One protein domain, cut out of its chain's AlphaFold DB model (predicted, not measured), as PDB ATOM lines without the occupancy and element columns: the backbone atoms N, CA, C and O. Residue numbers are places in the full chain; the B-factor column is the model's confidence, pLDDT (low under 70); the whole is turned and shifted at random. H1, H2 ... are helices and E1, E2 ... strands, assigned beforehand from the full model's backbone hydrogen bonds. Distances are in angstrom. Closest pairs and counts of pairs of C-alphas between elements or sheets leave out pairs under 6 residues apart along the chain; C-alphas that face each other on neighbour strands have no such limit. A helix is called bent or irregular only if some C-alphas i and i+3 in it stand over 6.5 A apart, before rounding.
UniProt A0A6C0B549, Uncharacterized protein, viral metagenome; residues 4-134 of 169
ATOM      1  N   ARG A   4     210.698 219.870 150.969       86.50
ATOM      2  CA  ARG A   4     211.288 219.031 152.030       86.50
ATOM      3  C   ARG A   4     210.254 218.565 153.058       86.50
ATOM      4  O   ARG A   4     210.128 217.369 153.280       86.50
ATOM      5  N   ARG A   5     209.475 219.491 153.631       85.31
ATOM      6  CA  ARG A   5     208.434 219.131 154.612       85.31
ATOM      7  C   ARG A   5     207.369 218.226 154.003       85.31
ATOM      8  O   ARG A   5     206.870 217.335 154.669       85.31
ATOM      9  N   GLN A   6     207.033 218.437 152.732       84.12
ATOM     10  CA  GLN A   6     206.068 217.587 152.035       84.12
ATOM     11  C   GLN A   6     206.587 216.157 151.857       84.12
ATOM     12  O   GLN A   6     205.822 215.217 152.042       84.12
ATOM     13  N   ILE A   7     207.874 215.989 151.542       86.25
ATOM     14  CA  ILE A   7     208.516 214.671 151.450       86.25
ATOM     15  C   ILE A   7     208.549 213.988 152.821       86.25
ATOM     16  O   ILE A   7     208.233 212.805 152.917       86.25
ATOM     17  N   GLU A   8     208.886 214.724 153.882       87.94
ATOM     18  CA  GLU A   8     208.882 214.214 155.261       87.94
ATOM     19  C   GLU A   8     207.475 213.757 155.690       87.94
ATOM     20  O   GLU A   8     207.310 212.625 156.142       87.94
ATOM     21  N   ASP A   9     206.449 214.586 155.466       84.75
ATOM     22  CA  ASP A   9     205.051 214.286 155.810       84.75
ATOM     23  C   ASP A   9     204.457 213.144 154.970       84.75
ATOM     24  O   ASP A   9     203.591 212.386 155.427       84.75
ATOM     25  N   PHE A  10     204.851 213.050 153.697       85.56
ATOM     26  CA  PHE A  10     204.364 212.007 152.801       85.56
ATOM     27  C   PHE A  10     205.095 210.677 153.008       85.56
ATOM     28  O   PHE A  10     204.476 209.620 152.858       85.56
ATOM     29  N   GLY A  11     206.364 210.743 153.412       88.44
ATOM     30  CA  GLY A  11     207.296 209.634 153.547       88.44
ATOM     31  C   GLY A  11     208.183 209.497 152.309       88.44
ATOM     32  O   GLY A  11     207.679 209.328 151.200       88.44
ATOM     33  N   LYS A  12     209.507 209.505 152.515       91.12
ATOM     34  CA  LYS A  12     210.537 209.424 151.461       91.12
ATOM     35  C   LYS A  12     210.276 208.316 150.435       91.12
ATOM     36  O   LYS A  12     210.245 208.600 149.245       91.12
ATOM     37  N   ASN A  13     210.039 207.086 150.891       91.31
ATOM     38  CA  ASN A  13     209.828 205.937 150.001       91.31
ATOM     39  C   ASN A  13     208.585 206.117 149.125       91.31
ATOM     40  O   ASN A  13     208.644 205.895 147.925       91.31
ATOM     41  N   ASN A  14     207.496 206.636 149.699       88.81
ATOM     42  CA  ASN A  14     206.285 206.908 148.931       88.81
ATOM     43  C   ASN A  14     206.535 207.977 147.850       88.81
ATOM     44  O   ASN A  14     205.916 207.934 146.794       88.81
ATOM     45  N   VAL A  15     207.421 208.950 148.104       90.12
ATOM     46  CA  VAL A  15     207.830 209.926 147.082       90.12
ATOM     47  C   VAL A  15     208.672 209.255 146.001       90.12
ATOM     48  O   VAL A  15     208.399 209.466 144.825       90.12
ATOM     49  N   LEU A  16     209.652 208.429 146.374       91.81
ATOM     50  CA  LEU A  16     210.482 207.690 145.415       91.81
ATOM     51  C   LEU A  16     209.646 206.802 144.485       91.81
ATOM     52  O   LEU A  16     209.948 206.742 143.299       91.81
ATOM     53  N   ASP A  17     208.566 206.203 144.985       89.75
ATOM     54  CA  ASP A  17     207.641 205.398 144.178       89.75
ATOM     55  C   ASP A  17     206.777 206.248 143.226       89.75
ATOM     56  O   ASP A  17     206.362 205.784 142.164       89.75
ATOM     57  N   LEU A  18     206.504 207.509 143.582       89.75
ATOM     58  CA  LEU A  18     205.694 208.433 142.779       89.75
ATOM     59  C   LEU A  18     206.485 209.175 141.698       89.75
ATOM     60  O   LEU A  18     205.880 209.659 140.744       89.75
ATOM     61  N   LEU A  19     207.803 209.316 141.845       90.62
ATOM     62  CA  LEU A  19     208.627 210.112 140.932       90.62
ATOM     63  C   LEU A  19     208.779 209.512 139.520       90.62
ATOM     64  O   LEU A  19     208.621 210.274 138.567       90.62
ATOM     65  N   PRO A  20     209.054 208.204 139.324       90.88
ATOM     66  CA  PRO A  20     209.275 207.615 138.002       90.88
ATOM     67  C   PRO A  20     208.207 207.941 136.945       90.88
ATOM     68  O   PRO A  20     208.591 208.372 135.858       90.88
ATOM     69  N   PRO A  21     206.888 207.819 137.212       89.69
ATOM     70  CA  PRO A  21     205.867 208.123 136.205       89.69
ATOM     71  C   PRO A  21     205.764 209.611 135.842       89.69
ATOM     72  O   PRO A  21     205.113 209.946 134.855       89.69
ATOM     73  N   LEU A  22     206.376 210.512 136.619       90.56
ATOM     74  CA  LEU A  22     206.399 211.947 136.320       90.56
ATOM     75  C   LEU A  22     207.498 212.320 135.321       90.56
ATOM     76  O   LEU A  22     207.469 213.423 134.770       90.56
ATOM     77  N   PHE A  23     208.449 211.418 135.068       90.75
ATOM     78  CA  PHE A  23     209.461 211.636 134.048       90.75
ATOM     79  C   PHE A  23     208.863 211.488 132.651       90.75
ATOM     80  O   PHE A  23     208.243 210.482 132.309       90.75
ATOM     81  N   LYS A  24     209.112 212.488 131.813       88.81
ATOM     82  CA  LYS A  24     208.761 212.490 130.395       88.81
ATOM     83  C   LYS A  24     210.012 212.206 129.582       88.81
ATOM     84  O   LYS A  24     211.035 212.857 129.768       88.81
ATOM     85  N   MET A  25     209.933 211.237 128.683       89.69
ATOM     86  CA  MET A  25     211.020 210.941 127.757       89.69
ATOM     87  C   MET A  25     210.914 211.870 126.545       89.69
ATOM     88  O   MET A  25     209.878 211.903 125.885       89.69
ATOM     89  N   VAL A  26     211.972 212.628 126.272       87.19
ATOM     90  CA  VAL A  26     212.042 213.626 125.192       87.19
ATOM     91  C   VAL A  26     213.308 213.433 124.360       87.19
ATOM     92  O   VAL A  26     214.249 212.771 124.801       87.19
ATOM     93  N   ASP A  27     213.337 213.989 123.152       84.69
ATOM     94  CA  ASP A  27     214.528 213.951 122.300       84.69
ATOM     95  C   ASP A  27     215.603 214.917 122.820       84.69
ATOM     96  O   ASP A  27     215.335 216.080 123.125       84.69
ATOM     97  N   THR A  28     216.853 214.453 122.894       73.44
ATOM     98  CA  THR A  28     217.981 215.213 123.473       73.44
ATOM     99  C   THR A  28     218.362 216.461 122.666       73.44
ATOM    100  O   THR A  28     219.093 217.317 123.164       73.44
ATOM    101  N   SER A  29     217.860 216.608 121.436       68.62
ATOM    102  CA  SER A  29     218.106 217.779 120.584       68.62
ATOM    103  C   SER A  29     217.477 219.075 121.104       68.62
ATOM    104  O   SER A  29     217.841 220.154 120.633       68.62
ATOM    105  N   GLU A  30     216.544 219.004 122.057       63.44
ATOM    106  CA  GLU A  30     216.026 220.203 122.708       63.44
ATOM    107  C   GLU A  30     217.134 220.856 123.548       63.44
ATOM    108  O   GLU A  30     217.743 220.235 124.425       63.44
ATOM    109  N   ASN A  31     217.425 222.127 123.257       59.50
ATOM    110  CA  ASN A  31     218.421 222.943 123.951       59.50
ATOM    111  C   ASN A  31     217.696 223.893 124.928       59.50
ATOM    112  O   ASN A  31     217.487 225.065 124.606       59.50
ATOM    113  N   PRO A  32     217.236 223.406 126.099       67.56
ATOM    114  CA  PRO A  32     216.653 224.252 127.123       67.56
ATOM    115  C   PRO A  32     217.663 225.287 127.614       67.56
ATOM    116  O   PRO A  32     218.874 225.147 127.454       67.56
ATOM    117  N   ASN A  33     217.152 226.316 128.276       76.44
ATOM    118  CA  ASN A  33     217.976 227.282 128.982       76.44
ATOM    119  C   ASN A  33     218.582 226.615 130.237       76.44
ATOM    120  O   ASN A  33     217.926 226.484 131.273       76.44
ATOM    121  N   ILE A  34     219.809 226.100 130.111       83.19
ATOM    122  CA  ILE A  34     220.496 225.339 131.162       83.19
ATOM    123  C   ILE A  34     221.098 226.308 132.177       83.19
ATOM    124  O   ILE A  34     221.922 227.150 131.830       83.19
ATOM    125  N   LEU A  35     220.723 226.151 133.444       83.88
ATOM    126  CA  LEU A  35     221.345 226.866 134.560       83.88
ATOM    127  C   LEU A  35     222.579 226.143 135.086       83.88
ATOM    128  O   LEU A  35     223.536 226.779 135.522       83.88
ATOM    129  N   LEU A  36     222.524 224.813 135.098       86.94
ATOM    130  CA  LEU A  36     223.591 223.980 135.618       86.94
ATOM    131  C   LEU A  36     223.696 222.705 134.789       86.94
ATOM    132  O   LEU A  36     222.711 221.992 134.596       86.94
ATOM    133  N   ASP A  37     224.904 222.436 134.315       88.69
ATOM    134  CA  ASP A  37     225.244 221.249 133.543       88.69
ATOM    135  C   ASP A  37     226.251 220.429 134.353       88.69
ATOM    136  O   ASP A  37     227.333 220.910 134.688       88.69
ATOM    137  N   THR A  38     225.858 219.220 134.738       89.75
ATOM    138  CA  THR A  38     226.609 218.337 135.635       89.75
ATOM    139  C   THR A  38     226.540 216.889 135.139       89.75
ATOM    140  O   THR A  38     225.936 216.607 134.106       89.75
ATOM    141  N   ASN A  39     227.169 215.946 135.837       88.62
ATOM    142  CA  ASN A  39     227.099 214.515 135.536       88.62
ATOM    143  C   ASN A  39     226.537 213.713 136.721       88.62
ATOM    144  O   ASN A  39     226.436 214.234 137.831       88.62
ATOM    145  N   TYR A  40     226.174 212.447 136.485       83.88
ATOM    146  CA  TYR A  40     225.568 211.568 137.501       83.88
ATOM    147  C   TYR A  40     226.444 211.285 138.726       83.88
ATOM    148  O   TYR A  40     225.928 210.817 139.729       83.88
ATOM    149  N   PHE A  41     227.749 211.543 138.662       83.94
ATOM    150  CA  PHE A  41     228.683 211.213 139.739       83.94
ATOM    151  C   PHE A  41     228.980 212.401 140.659       83.94
ATOM    152  O   PHE A  41     229.683 212.246 141.659       83.94
ATOM    153  N   VAL A  42     228.483 213.597 140.330       86.50
ATOM    154  CA  VAL A  42     228.652 214.775 141.185       86.50
ATOM    155  C   VAL A  42     227.729 214.662 142.389       86.50
ATOM    156  O   VAL A  42     226.536 214.404 142.248       86.50
ATOM    157  N   SER A  43     228.277 214.901 143.582       88.44
ATOM    158  CA  SER A  43     227.504 214.817 144.817       88.44
ATOM    159  C   SER A  43     226.340 215.823 144.823       88.44
ATOM    160  O   SER A  43     226.526 216.981 144.426       88.44
ATOM    161  N   PRO A  44     225.157 215.442 145.344       87.06
ATOM    162  CA  PRO A  44     224.002 216.336 145.418       87.06
ATOM    163  C   PRO A  44     224.308 217.673 146.110       87.06
ATOM    164  O   PRO A  44     223.854 218.720 145.655       87.06
ATOM    165  N   GLY A  45     225.137 217.656 147.161       87.94
ATOM    166  CA  GLY A  45     225.566 218.867 147.868       87.94
ATOM    167  C   GLY A  45     226.309 219.855 146.966       87.94
ATOM    168  O   GLY A  45     225.963 221.030 146.934       87.94
ATOM    169  N   SER A  46     227.248 219.374 146.144       88.81
ATOM    170  CA  SER A  46     227.991 220.232 145.211       88.81
ATOM    171  C   SER A  46     227.088 220.839 144.130       88.81
ATOM    172  O   SER A  46     227.272 221.997 143.743       88.81
ATOM    173  N   VAL A  47     226.079 220.088 143.674       88.88
ATOM    174  CA  VAL A  47     225.063 220.588 142.736       88.88
ATOM    175  C   VAL A  47     224.236 221.705 143.379       88.88
ATOM    176  O   VAL A  47     224.021 222.744 142.755       88.88
ATOM    177  N   ILE A  48     223.805 221.526 144.631       89.00
ATOM    178  CA  ILE A  48     223.015 222.518 145.375       89.00
ATOM    179  C   ILE A  48     223.826 223.792 145.635       89.00
ATOM    180  O   ILE A  48     223.314 224.887 145.403       89.00
ATOM    181  N   ASP A  49     225.085 223.663 146.055       89.00
ATOM    182  CA  ASP A  49     225.975 224.806 146.285       89.00
ATOM    183  C   ASP A  49     226.192 225.602 144.993       89.00
ATOM    184  O   ASP A  49     226.065 226.829 144.975       89.00
ATOM    185  N   SER A  50     226.434 224.900 143.881       88.62
ATOM    186  CA  SER A  50     226.584 225.518 142.558       88.62
ATOM    187  C   SER A  50     225.305 226.236 142.129       88.62
ATOM    188  O   SER A  50     225.361 227.366 141.649       88.62
ATOM    189  N   LEU A  51     224.139 225.624 142.353       87.25
ATOM    190  CA  LEU A  51     222.842 226.234 142.067       87.25
ATOM    191  C   LEU A  51     222.625 227.507 142.900       87.25
ATOM    192  O   LEU A  51     222.151 228.517 142.374       87.25
ATOM    193  N   TYR A  52     223.000 227.479 144.182       86.44
ATOM    194  CA  TYR A  52     222.917 228.630 145.074       86.44
ATOM    195  C   TYR A  52     223.809 229.770 144.597       86.44
ATOM    196  O   TYR A  52     223.326 230.893 144.455       86.44
ATOM    197  N   ILE A  53     225.074 229.494 144.279       86.19
ATOM    198  CA  ILE A  53     226.010 230.495 143.755       86.19
ATOM    199  C   ILE A  53     225.469 231.086 142.449       86.19
ATOM    200  O   ILE A  53     225.349 232.306 142.341       86.19
ATOM    201  N   THR A  54     225.065 230.256 141.486       85.00
ATOM    202  CA  THR A  54     224.570 230.718 140.178       85.00
ATOM    203  C   THR A  54     223.332 231.606 140.302       85.00
ATOM    204  O   THR A  54     223.245 232.640 139.644       85.00
ATOM    205  N   LEU A  55     222.380 231.250 141.168       80.81
ATOM    206  CA  LEU A  55     221.118 231.985 141.292       80.81
ATOM    207  C   LEU A  55     221.183 233.219 142.206       80.81
ATOM    208  O   LEU A  55     220.283 234.059 142.145       80.81
ATOM    209  N   THR A  56     222.203 233.332 143.065       79.56
ATOM    210  CA  THR A  56     222.344 234.448 144.022       79.56
ATOM    211  C   THR A  56     223.437 235.453 143.651       79.56
ATOM    212  O   THR A  56     223.324 236.623 144.014       79.56
ATOM    213  N   SER A  57     224.454 235.053 142.881       75.88
ATOM    214  CA  SER A  57     225.639 235.875 142.574       75.88
ATOM    215  C   SER A  57     225.370 237.120 141.713       75.88
ATOM    216  O   SER A  57     226.206 238.019 141.668       75.88
ATOM    217  N   GLY A  58     224.205 237.220 141.067       64.25
ATOM    218  CA  GLY A  58     223.852 238.328 140.170       64.25
ATOM    219  C   GLY A  58     222.690 239.212 140.633       64.25
ATOM    220  O   GLY A  58     222.118 239.924 139.806       64.25
ATOM    221  N   HIS A  59     222.244 239.129 141.892       63.84
ATOM    222  CA  HIS A  59     221.017 239.807 142.341       63.84
ATOM    223  C   HIS A  59     221.271 240.786 143.493       63.84
ATOM    224  O   HIS A  59     221.367 240.394 144.649       63.84
ATOM    225  N   SER A  60     221.297 242.086 143.175       62.78
ATOM    226  CA  SER A  60     221.174 243.173 144.162       62.78
ATOM    227  C   SER A  60     219.720 243.425 144.595       62.78
ATOM    228  O   SER A  60     219.470 244.134 145.565       62.78
ATOM    229  N   ASP A  61     218.759 242.839 143.875       74.50
ATOM    230  CA  ASP A  61     217.320 242.957 144.110       74.50
ATOM    231  C   ASP A  61     216.825 241.852 145.059       74.50
ATOM    232  O   ASP A  61     216.886 240.653 144.752       74.50
ATOM    233  N   TYR A  62     216.312 242.275 146.216       72.12
ATOM    234  CA  TYR A  62     215.822 241.408 147.286       72.12
ATOM    235  C   TYR A  62     214.703 240.459 146.829       72.12
ATOM    236  O   TYR A  62     214.717 239.276 147.174       72.12
ATOM    237  N   GLU A  63     213.755 240.931 146.012       77.31
ATOM    238  CA  GLU A  63     212.606 240.113 145.598       77.31
ATOM    239  C   GLU A  63     213.007 239.027 144.594       77.31
ATOM    240  O   GLU A  63     212.472 237.913 144.618       77.31
ATOM    241  N   LYS A  64     214.000 239.304 143.742       76.44
ATOM    242  CA  LYS A  64     214.580 238.286 142.854       76.44
ATOM    243  C   LYS A  64     215.358 237.243 143.648       76.44
ATOM    244  O   LYS A  64     215.139 236.051 143.447       76.44
ATOM    245  N   SER A  65     216.178 237.679 144.604       75.69
ATOM    246  CA  SER A  65     216.914 236.778 145.499       75.69
ATOM    247  C   SER A  65     215.972 235.850 146.279       75.69
ATOM    248  O   SER A  65     216.161 234.634 146.311       75.69
ATOM    249  N   LYS A  66     214.860 236.379 146.803       81.88
ATOM    250  CA  LYS A  66     213.833 235.592 147.503       81.88
ATOM    251  C   LYS A  66     213.185 234.520 146.618       81.88
ATOM    252  O   LYS A  66     212.955 233.401 147.084       81.88
ATOM    253  N   LYS A  67     212.896 234.828 145.347       81.94
ATOM    254  CA  LYS A  67     212.368 233.845 144.381       81.94
ATOM    255  C   LYS A  67     213.386 232.745 144.081       81.94
ATOM    256  O   LYS A  67     213.015 231.573 144.113       81.94
ATOM    257  N   SER A  68     214.649 233.111 143.870       82.25
ATOM    258  CA  SER A  68     215.756 232.167 143.675       82.25
ATOM    259  C   SER A  68     215.919 231.222 144.866       82.25
ATOM    260  O   SER A  68     215.961 230.006 144.692       82.25
ATOM    261  N   ILE A  69     215.912 231.755 146.092       83.75
ATOM    262  CA  ILE A  69     216.008 230.950 147.320       83.75
ATOM    263  C   ILE A  69     214.838 229.968 147.423       83.75
ATOM    264  O   ILE A  69     215.045 228.795 147.729       83.75
ATOM    265  N   LYS A  70     213.607 230.412 147.139       83.00
ATOM    266  CA  LYS A  70     212.430 229.532 147.164       83.00
ATOM    267  C   LYS A  70     212.543 228.401 146.138       83.00
ATOM    268  O   LYS A  70     212.195 227.263 146.442       83.00
ATOM    269  N   MET A  71     213.038 228.707 144.942       84.62
ATOM    270  CA  MET A  71     213.284 227.707 143.909       84.62
ATOM    271  C   MET A  71     214.323 226.673 144.371       84.62
ATOM    272  O   MET A  71     214.065 225.478 144.263       84.62
ATOM    273  N   ILE A  72     215.441 227.112 144.959       86.69
ATOM    274  CA  ILE A  72     216.464 226.212 145.521       86.69
ATOM    275  C   ILE A  72     215.852 225.323 146.607       86.69
ATOM    276  O   ILE A  72     215.983 224.110 146.545       86.69
ATOM    277  N   GLN A  73     215.093 225.892 147.548       86.06
ATOM    278  CA  GLN A  73     214.426 225.128 148.613       86.06
ATOM    279  C   GLN A  73     213.454 224.056 148.096       86.06
ATOM    280  O   GLN A  73     213.226 223.058 148.782       86.06
ATOM    281  N   ASN A  74     212.869 224.263 146.915       84.62
ATOM    282  CA  ASN A  74     211.991 223.290 146.275       84.62
ATOM    283  C   ASN A  74     212.766 222.232 145.471       84.62
ATOM    284  O   ASN A  74     212.320 221.089 145.415       84.62
ATOM    285  N   LEU A  75     213.911 222.601 144.888       86.69
ATOM    286  CA  LEU A  75     214.770 221.724 144.087       86.69
ATOM    287  C   LEU A  75     215.675 220.826 144.928       86.69
ATOM    288  O   LEU A  75     215.768 219.634 144.649       86.69
ATOM    289  N   SER A  76     216.328 221.379 145.954       88.81
ATOM    290  CA  SER A  76     217.334 220.681 146.764       88.81
ATOM    291  C   SER A  76     216.879 219.305 147.252       88.81
ATOM    292  O   SER A  76     217.632 218.358 147.061       88.81
ATOM    293  N   PRO A  77     215.655 219.126 147.787       90.12
ATOM    294  CA  PRO A  77     215.222 217.817 148.268       90.12
ATOM    295  C   PRO A  77     215.100 216.770 147.157       90.12
ATOM    296  O   PRO A  77     215.302 215.592 147.405       90.12
ATOM    297  N   LEU A  78     214.769 217.175 145.929       89.56
ATOM    298  CA  LEU A  78     214.658 216.252 144.795       89.56
ATOM    299  C   LEU A  78     216.024 215.964 144.165       89.56
ATOM    300  O   LEU A  78     216.259 214.848 143.714       89.56
ATOM    301  N   ILE A  79     216.941 216.936 144.200       90.56
ATOM    302  CA  ILE A  79     218.357 216.735 143.862       90.56
ATOM    303  C   ILE A  79     218.999 215.730 144.826       90.56
ATOM    304  O   ILE A  79     219.687 214.820 144.383       90.56
ATOM    305  N   GLU A  80     218.735 215.855 146.129       91.31
ATOM    306  CA  GLU A  80     219.199 214.911 147.158       91.31
ATOM    307  C   GLU A  80     218.685 213.488 146.917       91.31
ATOM    308  O   GLU A  80     219.401 212.529 147.183       91.31
ATOM    309  N   LEU A  81     217.468 213.347 146.387       90.50
ATOM    310  CA  LEU A  81     216.875 212.047 146.079       90.50
ATOM    311  C   LEU A  81     217.314 211.473 144.734       90.50
ATOM    312  O   LEU A  81     217.011 210.311 144.484       90.50
ATOM    313  N   PHE A  82     217.997 212.242 143.877       90.12
ATOM    314  CA  PHE A  82     218.253 211.871 142.484       90.12
ATOM    315  C   PHE A  82     218.837 210.465 142.343       90.12
ATOM    316  O   PHE A  82     218.347 209.680 141.530       90.12
ATOM    317  N   ASP A  83     219.830 210.120 143.161       87.50
ATOM    318  CA  ASP A  83     220.503 208.818 143.132       87.50
ATOM    319  C   ASP A  83     219.579 207.653 143.492       87.50
ATOM    320  O   ASP A  83     219.719 206.567 142.934       87.50
ATOM    321  N   GLU A  84     218.582 207.912 144.331       90.62
ATOM    322  CA  GLU A  84     217.642 206.924 144.856       90.62
ATOM    323  C   GLU A  84     216.394 206.745 143.983       90.62
ATOM    324  O   GLU A  84     215.632 205.804 144.197       90.62
ATOM    325  N   ILE A  85     216.163 207.626 143.002       90.19
ATOM    326  CA  ILE A  85     215.013 207.507 142.100       90.19
ATOM    327  C   ILE A  85     215.180 206.242 141.239       90.19
ATOM    328  O   ILE A  85     216.174 206.141 140.508       90.19
ATOM    329  N   PRO A  86     214.203 205.313 141.248       88.88
ATOM    330  CA  PRO A  86     214.268 204.072 140.482       88.88
ATOM    331  C   PRO A  86     213.903 204.311 139.006       88.88
ATOM    332  O   PRO A  86     212.885 203.841 138.506       88.88
ATOM    333  N   ILE A  87     214.743 205.075 138.306       87.25
ATOM    334  CA  ILE A  87     214.676 205.314 136.858       87.25
ATOM    335  C   ILE A  87     215.892 204.702 136.164       87.25
ATOM    336  O   ILE A  87     216.996 204.692 136.715       87.25
ATOM    337  N   ASP A  88     215.714 204.230 134.931       84.88
ATOM    338  CA  ASP A  88     216.820 203.705 134.128       84.88
ATOM    339  C   ASP A  88     217.662 204.845 133.535       84.88
ATOM    340  O   ASP A  88     217.538 205.222 132.369       84.88
ATOM    341  N   LYS A  89     218.553 205.391 134.367       85.19
ATOM    342  CA  LYS A  89     219.511 206.442 133.989       85.19
ATOM    343  C   LYS A  89     220.507 205.968 132.931       85.19
ATOM    344  O   LYS A  89     221.090 206.793 132.237       85.19
ATOM    345  N   THR A  90     220.733 204.658 132.819       83.50
ATOM    346  CA  THR A  90     221.726 204.097 131.894       83.50
ATOM    347  C   THR A  90     221.232 204.080 130.456       83.50
ATOM    348  O   THR A  90     222.042 204.179 129.541       83.50
ATOM    349  N   SER A  91     219.912 204.029 130.265       84.75
ATOM    350  CA  SER A  91     219.260 204.016 128.953       84.75
ATOM    351  C   SER A  91     219.124 205.385 128.276       84.75
ATOM    352  O   SER A  91     218.691 205.445 127.126       84.75
ATOM    353  N   VAL A  92     219.472 206.480 128.964       88.00
ATOM    354  CA  VAL A  92     219.278 207.853 128.473       88.00
ATOM    355  C   VAL A  92     220.560 208.671 128.496       88.00
ATOM    356  O   VAL A  92     221.432 208.485 129.346       88.00
ATOM    357  N   ASP A  93     220.661 209.617 127.565       87.75
ATOM    358  CA  ASP A  93     221.835 210.479 127.417       87.75
ATOM    359  C   ASP A  93     221.909 211.500 128.556       87.75
ATOM    360  O   ASP A  93     222.991 211.851 129.036       87.75
ATOM    361  N   THR A  94     220.748 211.997 129.000       89.44
ATOM    362  CA  THR A  94     220.664 212.976 130.088       89.44
ATOM    363  C   THR A  94     219.395 212.818 130.926       89.44
ATOM    364  O   THR A  94     218.351 212.391 130.434       89.44
ATOM    365  N   VAL A  95     219.476 213.214 132.198       91.00
ATOM    366  CA  VAL A  95     218.301 213.485 133.039       91.00
ATOM    367  C   VAL A  95     218.231 214.984 133.301       91.00
ATOM    368  O   VAL A  95     219.247 215.632 133.537       91.00
ATOM    369  N   VAL A  96     217.036 215.547 133.231       90.12
ATOM    370  CA  VAL A  96     216.794 216.980 133.210       90.12
ATOM    371  C   VAL A  96     215.753 217.317 134.267       90.12
ATOM    372  O   VAL A  96     214.631 216.821 134.213       90.12
ATOM    373  N   PHE A  97     216.117 218.166 135.223       90.81
ATOM    374  CA  PHE A  97     215.193 218.727 136.205       90.81
ATOM    375  C   PHE A  97     214.888 220.169 135.835       90.81
ATOM    376  O   PHE A  97     215.803 220.991 135.756       90.81
ATOM    377  N   SER A  98     213.615 220.487 135.625       88.88
ATOM    378  CA  SER A  98     213.160 221.844 135.340       88.88
ATOM    379  C   SER A  98     212.383 222.439 136.501       88.88
ATOM    380  O   SER A  98     211.764 221.739 137.296       88.88
ATOM    381  N   TYR A  99     212.367 223.765 136.570       83.50
ATOM    382  CA  TYR A  99     211.449 224.499 137.427       83.50
ATOM    383  C   TYR A  99     210.687 225.528 136.592       83.50
ATOM    384  O   TYR A  99     211.267 226.541 136.183       83.50
ATOM    385  N   GLY A 100     209.404 225.263 136.320       74.31
ATOM    386  CA  GLY A 100     208.526 226.180 135.585       74.31
ATOM    387  C   GLY A 100     209.031 226.495 134.173       74.31
ATOM    388  O   GLY A 100     209.177 227.668 133.827       74.31
ATOM    389  N   GLU A 101     209.362 225.447 133.408       67.88
ATOM    390  CA  GLU A 101     209.787 225.467 131.988       67.88
ATOM    391  C   GLU A 101     211.079 226.236 131.636       67.88
ATOM    392  O   GLU A 101     211.548 226.161 130.503       67.88
ATOM    393  N   LYS A 102     211.683 226.986 132.566       69.50
ATOM    394  CA  LYS A 102     212.758 227.946 132.231       69.50
ATOM    395  C   LYS A 102     214.117 227.627 132.818       69.50
ATOM    396  O   LYS A 102     215.128 228.061 132.279       69.50
ATOM    397  N   ASN A 103     214.127 226.927 133.939       71.38
ATOM    398  CA  ASN A 103     215.303 226.793 134.775       71.38
ATOM    399  C   ASN A 103     215.685 225.329 134.871       71.38
ATOM    400  O   ASN A 103     214.977 224.569 135.530       71.38
ATOM    401  N   VAL A 104     216.773 224.949 134.203       81.56
ATOM    402  CA  VAL A 104     217.093 223.542 133.969       81.56
ATOM    403  C   VAL A 104     218.428 223.131 134.585       81.56
ATOM    404  O   VAL A 104     219.462 223.744 134.316       81.56
ATOM    405  N   ILE A 105     218.399 222.057 135.377       89.50
ATOM    406  CA  ILE A 105     219.573 221.298 135.811       89.50
ATOM    407  C   ILE A 105     219.661 220.064 134.920       89.50
ATOM    408  O   ILE A 105     218.738 219.249 134.885       89.50
ATOM    409  N   ARG A 106     220.762 219.932 134.188       90.38
ATOM    410  CA  ARG A 106     221.018 218.801 133.300       90.38
ATOM    411  C   ARG A 106     222.090 217.912 133.908       90.38
ATOM    412  O   ARG A 106     223.191 218.366 134.193       90.38
ATOM    413  N   TYR A 107     221.770 216.637 134.036       90.38
ATOM    414  CA  TYR A 107     222.685 215.584 134.425       90.38
ATOM    415  C   TYR A 107     223.038 214.739 133.207       90.38
ATOM    416  O   TYR A 107     222.180 214.065 132.636       90.38
ATOM    417  N   LYS A 108     224.304 214.775 132.806       89.88
ATOM    418  CA  LYS A 108     224.842 214.016 131.681       89.88
ATOM    419  C   LYS A 108     225.251 212.613 132.092       89.88
ATOM    420  O   LYS A 108     225.961 212.424 133.085       89.88
ATOM    421  N   ASN A 109     224.867 211.655 131.259       87.69
ATOM    422  CA  ASN A 109     225.366 210.301 131.334       87.69
ATOM    423  C   ASN A 109     226.739 210.212 130.648       87.69
ATOM    424  O   ASN A 109     226.845 210.281 129.424       87.69
ATOM    425  N   LEU A 110     227.806 210.045 131.432       83.25
ATOM    426  CA  LEU A 110     229.164 209.903 130.888       83.25
ATOM    427  C   LEU A 110     229.411 208.535 130.238       83.25
ATOM    428  O   LEU A 110     230.400 208.374 129.527       83.25
ATOM    429  N   SER A 111     228.516 207.566 130.442       77.38
ATOM    430  CA  SER A 111     228.571 206.252 129.797       77.38
ATOM    431  C   SER A 111     228.209 206.302 128.306       77.38
ATOM    432  O   SER A 111     228.397 205.307 127.615       77.38
ATOM    433  N   ASN A 112     227.729 207.453 127.813       67.56
ATOM    434  CA  ASN A 112     227.401 207.737 126.412       67.56
ATOM    435  C   ASN A 112     226.497 206.680 125.740       67.56
ATOM    436  O   ASN A 112     226.912 206.050 124.766       67.56
ATOM    437  N   PRO A 113     225.261 206.478 126.231       69.44
ATOM    438  CA  PRO A 113     224.369 205.438 125.718       69.44
ATOM    439  C   PRO A 113     223.883 205.636 124.269       69.44
ATOM    440  O   PRO A 113     223.201 204.753 123.756       69.44
ATOM    441  N   GLN A 114     224.242 206.737 123.588       73.81
ATOM    442  CA  GLN A 114     223.827 207.071 122.211       73.81
ATOM    443  C   GLN A 114     222.320 206.883 121.970       73.81
ATOM    444  O   GLN A 114     221.888 206.492 120.885       73.81
ATOM    445  N   SER A 115     221.509 207.150 122.991       77.94
ATOM    446  CA  SER A 115     220.067 206.921 122.941       77.94
ATOM    447  C   SER A 115     219.353 208.002 122.127       77.94
ATOM    448  O   SER A 115     218.300 207.739 121.546       77.94
ATOM    449  N   GLY A 116     219.908 209.221 122.087       83.19
ATOM    450  CA  GLY A 116     219.234 210.413 121.577       83.19
ATOM    451  C   GLY A 116     218.063 210.857 122.457       83.19
ATOM    452  O   GLY A 116     217.232 211.651 122.009       83.19
ATOM    453  N   LYS A 117     217.955 210.316 123.678       88.50
ATOM    454  CA  LYS A 117     216.808 210.480 124.574       88.50
ATOM    455  C   LYS A 117     217.223 211.058 125.919       88.50
ATOM    456  O   LYS A 117     218.264 210.726 126.483       88.50
ATOM    457  N   SER A 118     216.346 211.890 126.461       89.44
ATOM    458  CA  SER A 118     216.488 212.532 127.762       89.44
ATOM    459  C   SER A 118     215.258 212.270 128.622       89.44
ATOM    460  O   SER A 118     214.135 212.279 128.122       89.44
ATOM    461  N   LEU A 119     215.451 212.079 129.926       91.31
ATOM    462  CA  LEU A 119     214.352 212.067 130.894       91.31
ATOM    463  C   LEU A 119     214.171 213.462 131.481       91.31
ATOM    464  O   LEU A 119     215.122 214.036 132.001       91.31
ATOM    465  N   TYR A 120     212.956 213.987 131.435       90.12
ATOM    466  CA  TYR A 120     212.609 215.319 131.909       90.12
ATOM    467  C   TYR A 120     211.629 215.246 133.075       90.12
ATOM    468  O   TYR A 120     210.601 214.579 132.973       90.12
ATOM    469  N   LEU A 121     211.916 215.959 134.160       90.88
ATOM    470  CA  LEU A 121     211.040 216.089 135.320       90.88
ATOM    471  C   LEU A 121     210.806 217.566 135.629       90.88
ATOM    472  O   LEU A 121     211.761 218.285 135.930       90.88
ATOM    473  N   ASP A 122     209.538 217.990 135.628       89.81
ATOM    474  CA  ASP A 122     209.177 219.308 136.148       89.81
ATOM    475  C   ASP A 122     208.935 219.254 137.651       89.81
ATOM    476  O   ASP A 122     208.029 218.603 138.170       89.81
ATOM    477  N   ILE A 123     209.778 219.973 138.369       88.62
ATOM    478  CA  ILE A 123     209.803 220.010 139.820       88.62
ATOM    479  C   ILE A 123     208.612 220.807 140.364       88.62
ATOM    480  O   ILE A 123     208.152 220.551 141.479       88.62
ATOM    481  N   GLN A 124     208.070 221.742 139.578       86.81
ATOM    482  CA  GLN A 124     206.831 222.429 139.925       86.81
ATOM    483  C   GLN A 124     205.646 221.455 139.903       86.81
ATOM    484  O   GLN A 124     204.809 221.521 140.804       86.81
ATOM    485  N   ASP A 125     205.610 220.516 138.953       87.88
ATOM    486  CA  ASP A 125     204.578 219.473 138.896       87.88
ATOM    487  C   ASP A 125     204.681 218.536 140.104       87.88
ATOM    488  O   ASP A 125     203.672 218.252 140.753       87.88
ATOM    489  N   VAL A 126     205.901 218.134 140.484       89.31
ATOM    490  CA  VAL A 126     206.137 217.343 141.707       89.31
ATOM    491  C   VAL A 126     205.645 218.095 142.946       89.31
ATOM    492  O   VAL A 126     204.945 217.529 143.786       89.31
ATOM    493  N   HIS A 127     205.976 219.383 143.069       87.06
ATOM    494  CA  HIS A 127     205.535 220.207 144.192       87.06
ATOM    495  C   HIS A 127     204.006 220.331 144.255       87.06
ATOM    496  O   HIS A 127     203.422 220.214 145.336       87.06
ATOM    497  N   ASN A 128     203.351 220.541 143.113       86.62
ATOM    498  CA  ASN A 128     201.895 220.628 143.028       86.62
ATOM    499  C   ASN A 128     201.249 219.293 143.426       86.62
ATOM    500  O   ASN A 128     200.381 219.278 144.295       86.62
ATOM    501  N   LEU A 129     201.751 218.169 142.904       88.31
ATOM    502  CA  LEU A 129     201.264 216.833 143.250       88.31
ATOM    503  C   LEU A 129     201.385 216.546 144.753       88.31
ATOM    504  O   LEU A 129     200.432 216.086 145.384       88.31
ATOM    505  N   LEU A 130     202.541 216.837 145.355       87.50
ATOM    506  CA  LEU A 130     202.741 216.655 146.794       87.50
ATOM    507  C   LEU A 130     201.821 217.566 147.622       87.50
ATOM    508  O   LEU A 130     201.334 217.162 148.681       87.50
ATOM    509  N   THR A 131     201.554 218.780 147.136       86.75
ATOM    510  CA  THR A 131     200.610 219.716 147.763       86.75
ATOM    511  C   THR A 131     199.180 219.183 147.711       86.75
ATOM    512  O   THR A 131     198.483 219.216 148.729       86.75
ATOM    513  N   ASP A 132     198.758 218.639 146.575       86.44
ATOM    514  CA  ASP A 132     197.424 218.067 146.395       86.44
ATOM    515  C   ASP A 132     197.230 216.827 147.270       86.44
ATOM    516  O   ASP A 132     196.227 216.710 147.979       86.44
ATOM    517  N   LEU A 133     198.228 215.940 147.320       85.06
ATOM    518  CA  LEU A 133     198.208 214.760 148.188       85.06
ATOM    519  C   LEU A 133     198.140 215.140 149.672       85.06
ATOM    520  O   LEU A 133     197.401 214.514 150.442       85.06
ATOM    521  N   HIS A 134     198.877 216.173 150.085       84.19
ATOM    522  CA  HIS A 134     198.792 216.695 151.447       84.19
ATOM    523  C   HIS A 134     197.398 217.262 151.738       84.19
ATOM    524  O   HIS A 134     196.772 216.886 152.731       84.19
TER     525      HIS A 134
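This is residues 4 to 134 of the 169 residues of an uncharacterized protein of viral metagenome (UniProt A0A6C0B549). A strongly twisted sheet of five strands has a helical hairpin, H3 and the long H4, packed over one face, while H5 runs on from E5 at the sheet's border and, with the short H1 and H2, makes a cluster of helices beyond that sheet. The 131 printed residues hold five named helices and five named strands in the order H1 H2 E1 E2 H3 H4 E3 E4 E5 H5. The sheet runs E1 E5 E3 E4 E2 and is mixed; the class is mixed, helices and strands, in two layers, with H3 and H4 on one face of the sheet. The whole is compact, with a radius of gyration of the C-alphas of 14.6 A and spans of 43 by 34 by 24 A.

H1, residues 4 to 10, and H2, residues 12 to 18, are close but not clearly touching, with C-alphas 7 and 15 closest at 6.5 A. H1 touches H5, residues 123 to 134, at a steep tilt of 42 degrees, closest at C-alphas 6 and 130, 6.3 A. H2 and H5 are near each other. Edge strand E1, residues 24 to 27, is antiparallel to E5, residues 117 to 122, with N 26 and O 118 at 2.9 A, within hydrogen-bond range. E5 is parallel to E3, residues 94 to 99, with N 98 and O 121 at 2.9 A. E3 and E4, residues 103 to 108, form an antiparallel hairpin, with N 97 and O 105 at 2.9 A. E4 is parallel to the other edge strand E2, residues 34 to 39, with N 38 and O 106 at 2.9 A. H3, residues 44 to 56, lies over E2 at a height over the sheet of 9.2 A. H3 and H4, residues 62 to 84, touch as a helical hairpin at a shallow tilt of 15 degrees, opposite ways, closest at C-alphas 44 and 80, 5.3 A. H4 lies over E3 on the same face, at a height of 9.5 A. H4 is the hub, touching H3, H5 and, only just, with 3 pairs of C-alphas within 8 A, H1. H5 only grazes the sheet with residues 123 to 127. Every O i to N i+4 pair is within range in H1, H2, H3 and H5, and 15 of 19 are in H4.

H1 begins at C-alpha 4, (211.288, 219.031, 152.030). H3 is 18.2 A long. H4 is 34.6 A long, with a kink of 27 degrees near residue 73, and is irregular, C-alphas 80 and 83 being 7.4 A apart. E3, E4 and E5 are 16.5, 16.2 and 16.4 A long. H5, 16.4 A, ends at C-alpha 134, (198.792, 216.695, 151.447).

The C-alphas of Tyr 62 and Gln 114, the two farthest apart, are 43.3 A from each other. The printed part has no cut, and no link is long. The mean pLDDT of the printed part is 84.4; residues 29 to 32, 58 to 60, 101 to 102 and 112 to 113 are under 70.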